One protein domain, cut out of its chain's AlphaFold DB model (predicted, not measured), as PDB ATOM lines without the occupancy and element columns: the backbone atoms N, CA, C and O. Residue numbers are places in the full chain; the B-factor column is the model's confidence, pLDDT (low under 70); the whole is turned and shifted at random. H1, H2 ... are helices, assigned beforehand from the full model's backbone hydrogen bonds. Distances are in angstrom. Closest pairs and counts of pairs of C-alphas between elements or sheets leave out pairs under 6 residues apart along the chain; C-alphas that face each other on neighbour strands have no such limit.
ATOM      1  N   GLU A   9     -31.078  27.446 -22.314       97.06
ATOM      2  CA  GLU A   9     -30.432  27.585 -23.628       97.06
ATOM      3  C   GLU A   9     -28.907  27.418 -23.566       97.06
ATOM      4  O   GLU A   9     -28.295  26.852 -24.467       97.06
ATOM      5  N   PHE A  10     -28.270  27.909 -22.498       97.06
ATOM      6  CA  PHE A  10     -26.833  27.737 -22.301       97.06
ATOM      7  C   PHE A  10     -26.461  26.269 -22.053       97.06
ATOM      8  O   PHE A  10     -25.466  25.785 -22.592       97.06
ATOM      9  N   TYR A  11     -27.256  25.564 -21.245       97.38
ATOM     10  CA  TYR A  11     -27.081  24.134 -21.009       97.38
ATOM     11  C   TYR A  11     -27.287  23.335 -22.299       97.38
ATOM     12  O   TYR A  11     -26.442  22.511 -22.635       97.38
ATOM     13  N   ASP A  12     -28.335  23.648 -23.060       97.75
ATOM     14  CA  ASP A  12     -28.649  22.977 -24.323       97.75
ATOM     15  C   ASP A  12     -27.512  23.151 -25.349       97.75
ATOM     16  O   ASP A  12     -27.079  22.170 -25.952       97.75
ATOM     17  N   LYS A  13     -26.917  24.352 -25.456       98.00
ATOM     18  CA  LYS A  13     -25.730  24.603 -26.306       98.00
ATOM     19  C   LYS A  13     -24.490  23.812 -25.889       98.00
ATOM     20  O   LYS A  13     -23.664  23.475 -26.739       98.00
ATOM     21  N   LEU A  14     -24.316  23.556 -24.590       97.62
ATOM     22  CA  LEU A  14     -23.241  22.692 -24.095       97.62
ATOM     23  C   LEU A  14     -23.522  21.225 -24.417       97.62
ATOM     24  O   LEU A  14     -22.602  20.521 -24.826       97.62
ATOM     25  N   VAL A  15     -24.764  20.766 -24.232       98.06
ATOM     26  CA  VAL A  15     -25.181  19.399 -24.574       98.06
ATOM     27  C   VAL A  15     -24.958  19.139 -26.061       98.06
ATOM     28  O   VAL A  15     -24.332  18.142 -26.407       98.06
ATOM     29  N   GLU A  16     -25.388  20.055 -26.928       98.00
ATOM     30  CA  GLU A  16     -25.187  19.976 -28.378       98.00
ATOM     31  C   GLU A  16     -23.701  19.854 -28.744       98.00
ATOM     32  O   GLU A  16     -23.308  18.897 -29.410       98.00
ATOM     33  N   ALA A  17     -22.843  20.721 -28.200       98.00
ATOM     34  CA  ALA A  17     -21.406  20.654 -28.465       98.00
ATOM     35  C   ALA A  17     -20.754  19.342 -27.982       98.00
ATOM     36  O   ALA A  17     -19.824  18.827 -28.609       98.00
ATOM     37  N   TYR A  18     -21.228  18.785 -26.863       98.12
ATOM     38  CA  TYR A  18     -20.734  17.505 -26.356       98.12
ATOM     39  C   TYR A  18     -21.293  16.289 -27.102       98.12
ATOM     40  O   TYR A  18     -20.649  15.239 -27.069       98.12
ATOM     41  N   ARG A  19     -22.440  16.408 -27.785       97.50
ATOM     42  CA  ARG A  19     -22.932  15.365 -28.700       97.50
ATOM     43  C   ARG A  19     -22.015  15.218 -29.909       97.50
ATOM     44  O   ARG A  19     -21.763  14.096 -30.333       97.50
ATOM     45  N   GLU A  20     -21.476  16.324 -30.417       96.94
ATOM     46  CA  GLU A  20     -20.511  16.299 -31.521       96.94
ATOM     47  C   GLU A  20     -19.137  15.785 -31.080       96.94
ATOM     48  O   GLU A  20     -18.527  14.964 -31.760       96.94
ATOM     49  N   ASN A  21     -18.629  16.275 -29.942       96.94
ATOM     50  CA  ASN A  21     -17.283  15.962 -29.460       96.94
ATOM     51  C   ASN A  21     -17.282  15.639 -27.954       96.94
ATOM     52  O   ASN A  21     -16.970  16.512 -27.127       96.94
ATOM     53  N   PRO A  22     -17.583  14.385 -27.568       95.75
ATOM     54  CA  PRO A  22     -17.603  13.968 -26.169       95.75
ATOM     55  C   PRO A  22     -16.256  14.229 -25.483       95.75
ATOM     56  O   PRO A  22     -15.193  14.016 -26.062       95.75
ATOM     57  N   SER A  23     -16.285  14.687 -24.230       94.19
ATOM     58  CA  SER A  23     -15.090  15.007 -23.421       94.19
ATOM     59  C   SER A  23     -14.207  16.172 -23.917       94.19
ATOM     60  O   SER A  23     -13.266  16.555 -23.216       94.19
ATOM     61  N   ASN A  24     -14.502  16.813 -25.055       97.62
ATOM     62  CA  ASN A  24     -13.740  17.978 -25.519       97.62
ATOM     63  C   ASN A  24     -14.260  19.286 -24.895       97.62
ATOM     64  O   ASN A  24     -15.010  20.055 -25.498       97.62
ATOM     65  N   HIS A  25     -13.817  19.569 -23.667       97.88
ATOM     66  CA  HIS A  25     -14.256  20.752 -22.915       97.88
ATOM     67  C   HIS A  25     -13.880  22.086 -23.570       97.88
ATOM     68  O   HIS A  25     -14.545  23.086 -23.314       97.88
ATOM     69  N   SER A  26     -12.799  22.133 -24.358       97.94
ATOM     70  CA  SER A  26     -12.366  23.363 -25.033       97.94
ATOM     71  C   SER A  26     -13.308  23.721 -26.184       97.94
ATOM     72  O   SER A  26     -13.678  24.886 -26.328       97.94
ATOM     73  N   ASN A  27     -13.740  22.718 -26.957       97.88
ATOM     74  CA  ASN A  27     -14.722  22.918 -28.020       97.88
ATOM     75  C   ASN A  27     -16.083  23.339 -27.436       97.88
ATOM     76  O   ASN A  27     -16.601  24.403 -27.768       97.88
ATOM     77  N   ALA A  28     -16.590  22.591 -26.449       97.94
ATOM     78  CA  ALA A  28     -17.862  22.913 -25.796       97.94
ATOM     79  C   ALA A  28     -17.874  24.309 -25.145       97.94
ATOM     80  O   ALA A  28     -18.861  25.039 -25.233       97.94
ATOM     81  N   ALA A  29     -16.756  24.714 -24.535       97.56
ATOM     82  CA  ALA A  29     -16.589  26.052 -23.975       97.56
ATOM     83  C   ALA A  29     -16.696  27.153 -25.038       97.56
ATOM     84  O   ALA A  29     -17.366  28.162 -24.810       97.56
ATOM     85  N   THR A  30     -16.086  26.933 -26.203       97.75
ATOM     86  CA  THR A  30     -16.127  27.867 -27.333       97.75
ATOM     87  C   THR A  30     -17.542  27.961 -27.908       97.75
ATOM     88  O   THR A  30     -18.063  29.067 -28.044       97.75
ATOM     89  N   HIS A  31     -18.204  26.823 -28.139       97.19
ATOM     90  CA  HIS A  31     -19.565  26.755 -28.687       97.19
ATOM     91  C   HIS A  31     -20.604  27.456 -27.794       97.19
ATOM     92  O   HIS A  31     -21.443  28.224 -28.263       97.19
ATOM     93  N   ALA A  32     -20.512  27.258 -26.476       96.88
ATOM     94  CA  ALA A  32     -21.432  27.861 -25.511       96.88
ATOM     95  C   ALA A  32     -20.977  29.238 -24.982       96.88
ATOM     96  O   ALA A  32     -21.628  29.800 -24.096       96.88
ATOM     97  N   LEU A  33     -19.868  29.789 -25.497       96.00
ATOM     98  CA  LEU A  33     -19.275  31.066 -25.072       96.00
ATOM     99  C   LEU A  33     -19.027  31.146 -23.551       96.00
ATOM    100  O   LEU A  33     -19.405  32.128 -22.896       96.00
ATOM    101  N   CYS A  34     -18.410  30.112 -22.973       95.88
ATOM    102  CA  CYS A  34     -18.082  30.037 -21.547       95.88
ATOM    103  C   CYS A  34     -16.644  29.594 -21.270       95.88
ATOM    104  O   CYS A  34     -15.916  29.168 -22.159       95.88
ATOM    105  N   ASP A  35     -16.233  29.676 -20.005       96.88
ATOM    106  CA  ASP A  35     -14.928  29.178 -19.580       96.88
ATOM    107  C   ASP A  35     -14.868  27.645 -19.603       96.88
ATOM    108  O   ASP A  35     -15.794  26.953 -19.163       96.88
ATOM    109  N   ARG A  36     -13.704  27.095 -19.969       97.50
ATOM    110  CA  ARG A  36     -13.429  25.643 -19.959       97.50
ATOM    111  C   ARG A  36     -13.743  24.970 -18.620       97.50
ATOM    112  O   ARG A  36     -14.211  23.835 -18.590       97.50
ATOM    113  N   ARG A  37     -13.509  25.666 -17.500       96.75
ATOM    114  CA  ARG A  37     -13.836  25.165 -16.150       96.75
ATOM    115  C   ARG A  37     -15.345  24.970 -15.963       96.75
ATOM    116  O   ARG A  37     -15.756  23.993 -15.341       96.75
ATOM    117  N   THR A  38     -16.153  25.868 -16.522       96.25
ATOM    118  CA  THR A  38     -17.619  25.806 -16.478       96.25
ATOM    119  C   THR A  38     -18.137  24.665 -17.347       96.25
ATOM    120  O   THR A  38     -18.938  23.864 -16.866       96.25
ATOM    121  N   ALA A  39     -17.610  24.517 -18.569       97.56
ATOM    122  CA  ALA A  39     -17.944  23.400 -19.454       97.56
ATOM    123  C   ALA A  39     -17.585  22.038 -18.830       97.56
ATOM    124  O   ALA A  39     -18.388  21.105 -18.881       97.56
ATOM    125  N   ARG A  40     -16.410  21.925 -18.190       97.94
ATOM    126  CA  ARG A  40     -15.987  20.710 -17.471       97.94
ATOM    127  C   ARG A  40     -16.902  20.393 -16.286       97.94
ATOM    128  O   ARG A  40     -17.296  19.247 -16.101       97.94
ATOM    129  N   ARG A  41     -17.284  21.407 -15.501       96.69
ATOM    130  CA  ARG A  41     -18.222  21.231 -14.383       96.69
ATOM    131  C   ARG A  41     -19.582  20.717 -14.862       96.69
ATOM    132  O   ARG A  41     -20.107  19.795 -14.243       96.69
ATOM    133  N   GLY A  42     -20.121  21.281 -15.945       96.44
ATOM    134  CA  GLY A  42     -21.382  20.828 -16.547       96.44
ATOM    135  C   GLY A  42     -21.333  19.376 -17.022       96.44
ATOM    136  O   GLY A  42     -22.284  18.628 -16.821       96.44
ATOM    137  N   TRP A  43     -20.191  18.959 -17.571       97.75
ATOM    138  CA  TRP A  43     -19.947  17.586 -18.014       97.75
ATOM    139  C   TRP A  43     -19.923  16.572 -16.864       97.75
ATOM    140  O   TRP A  43     -20.657  15.586 -16.896       97.75
ATOM    141  N   GLU A  44     -19.088  16.816 -15.851       97.00
ATOM    142  CA  GLU A  44     -18.813  15.843 -14.783       97.00
ATOM    143  C   GLU A  44     -19.874  15.857 -13.673       97.00
ATOM    144  O   GLU A  44     -20.269  14.807 -13.179       97.00
ATOM    145  N   LYS A  45     -20.304  17.049 -13.240       95.88
ATOM    146  CA  LYS A  45     -21.120  17.231 -12.023       95.88
ATOM    147  C   LYS A  45     -22.486  17.852 -12.290       95.88
ATOM    148  O   LYS A  45     -23.367  17.752 -11.441       95.88
ATOM    149  N   GLY A  46     -22.649  18.537 -13.419       95.69
ATOM    150  CA  GLY A  46     -23.822  19.365 -13.675       95.69
ATOM    151  C   GLY A  46     -23.973  20.504 -12.656       95.69
ATOM    152  O   GLY A  46     -23.012  20.950 -12.009       95.69
ATOM    153  N   TRP A  47     -25.207  20.977 -12.508       95.75
ATOM    154  CA  TRP A  47     -25.599  22.034 -11.569       95.75
ATOM    155  C   TRP A  47     -26.683  21.590 -10.577       95.75
ATOM    156  O   TRP A  47     -27.239  22.424  -9.864       95.75
ATOM    157  N   SER A  48     -26.943  20.287 -10.469       91.25
ATOM    158  CA  SER A  48     -27.943  19.717  -9.560       91.25
ATOM    159  C   SER A  48     -27.511  19.688  -8.085       91.25
ATOM    160  O   SER A  48     -28.366  19.725  -7.213       91.25
ATOM    161  N   ALA A  49     -26.206  19.684  -7.780       85.62
ATOM    162  CA  ALA A  49     -25.674  19.554  -6.409       85.62
ATOM    163  C   ALA A  49     -25.067  20.856  -5.825       85.62
ATOM    164  O   ALA A  49     -24.210  20.819  -4.942       85.62
ATOM    165  N   GLY A  50     -25.425  22.027  -6.367       85.62
ATOM    166  CA  GLY A  50     -24.854  23.326  -5.976       85.62
ATOM    167  C   GLY A  50     -25.654  24.105  -4.922       85.62
ATOM    168  O   GLY A  50     -26.723  23.693  -4.500       85.62
ATOM    169  N   ARG A  51     -25.160  25.303  -4.561       86.62
ATOM    170  CA  ARG A  51     -25.850  26.263  -3.665       86.62
ATOM    171  C   ARG A  51     -27.240  26.676  -4.179       86.62
ATOM    172  O   ARG A  51     -28.100  27.021  -3.385       86.62
ATOM    173  N   ASN A  52     -27.433  26.664  -5.496       88.81
ATOM    174  CA  ASN A  52     -28.728  26.841  -6.143       88.81
ATOM    175  C   ASN A  52     -28.927  25.668  -7.119       88.81
ATOM    176  O   ASN A  52     -28.446  25.755  -8.254       88.81
ATOM    177  N   PRO A  53     -29.479  24.537  -6.650       91.38
ATOM    178  CA  PRO A  53     -29.566  23.321  -7.439       91.38
ATOM    179  C   PRO A  53     -30.578  23.497  -8.573       91.38
ATOM    180  O   PRO A  53     -31.727  23.871  -8.356       91.38
ATOM    181  N   LEU A  54     -30.138  23.220  -9.797       95.31
ATOM    182  CA  LEU A  54     -30.997  23.211 -10.975       95.31
ATOM    183  C   LEU A  54     -31.354  21.750 -11.286       95.31
ATOM    184  O   LEU A  54     -30.493  21.029 -11.794       95.31
ATOM    185  N   PRO A  55     -32.584  21.286 -10.990       93.94
ATOM    186  CA  PRO A  55     -32.948  19.871 -11.122       93.94
ATOM    187  C   PRO A  55     -32.912  19.379 -12.574       93.94
ATOM    188  O   PRO A  55     -32.681  18.204 -12.824       93.94
ATOM    189  N   TRP A  56     -33.092  20.284 -13.535       94.94
ATOM    190  CA  TRP A  56     -33.050  19.993 -14.969       94.94
ATOM    191  C   TRP A  56     -31.630  19.989 -15.562       94.94
ATOM    192  O   TRP A  56     -31.454  19.560 -16.695       94.94
ATOM    193  N   ALA A  57     -30.615  20.467 -14.831       96.31
ATOM    194  CA  ALA A  57     -29.242  20.620 -15.323       96.31
ATOM    195  C   ALA A  57     -28.311  19.558 -14.716       96.31
ATOM    196  O   ALA A  57     -27.347  19.878 -14.005       96.31
ATOM    197  N   GLY A  58     -28.627  18.285 -14.958       96.06
ATOM    198  CA  GLY A  58     -27.810  17.148 -14.524       96.06
ATOM    199  C   GLY A  58     -26.443  17.075 -15.227       96.06
ATOM    200  O   GLY A  58     -26.151  17.888 -16.114       96.06
ATOM    201  N   PRO A  59     -25.570  16.127 -14.841       97.88
ATOM    202  CA  PRO A  59     -24.311  15.883 -15.540       97.88
ATOM    203  C   PRO A  59     -24.547  15.522 -17.013       97.88
ATOM    204  O   PRO A  59     -25.220  14.538 -17.315       97.88
TER     205      PRO A  59
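What this domain is: This is residues 9 to 59 of the 260 residues of an uncharacterized protein of marine sediment metagenome (UniProt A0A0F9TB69). Three short helices, set crosswise, cluster at one end of the domain; residues 45 to 59, with no named element, make a wide loop that runs from H3 to the other end and folds back. The 51 printed residues hold H1, H2 and H3 in that order and no named strand, class all helix. The whole is compact, with a radius of gyration of the C-alphas of 10.0 A, and elongated, spanning 27 by 17 by 17 A.

Where its parts are: H1, residues 9 to 20, is 17.0 A long from C-alpha 9 at (-30.432, 27.585, -23.628). H2 is residues 25 to 31. H3, residues 36 to 44, is 12.3 A long and ends at C-alpha 44 (-18.813, 15.843, -14.783).

How they stand to each other: H1, with residues 13 to 18 alone, touches H2 at a steep tilt of 58 degrees, opposite ways; their closest C-alphas, Ala 17 and Ala 28, are 5.0 A apart. With residues 11 to 14 alone, H1 only just touches H3, with 3 pairs of C-alphas within 8 A, the closest Leu 14 and Ala 39 at 7.1 A; they are about perpendicular at 78 degrees. H2 touches H3, closest C-alphas Ala 29 and Arg 36 at 5.1 A, opposite ways at a steep tilt of 69.6 degrees, only just short of perpendicular. In H1, H2 and H3 every O i to N i+4 pair is within hydrogen-bond range.

The domain as a whole: The C-alphas farthest apart, Glu 20 and Arg 51, are 30.1 A apart. The printed part has no cut, both links are tight, and no printed residue is under 70 in pLDDT.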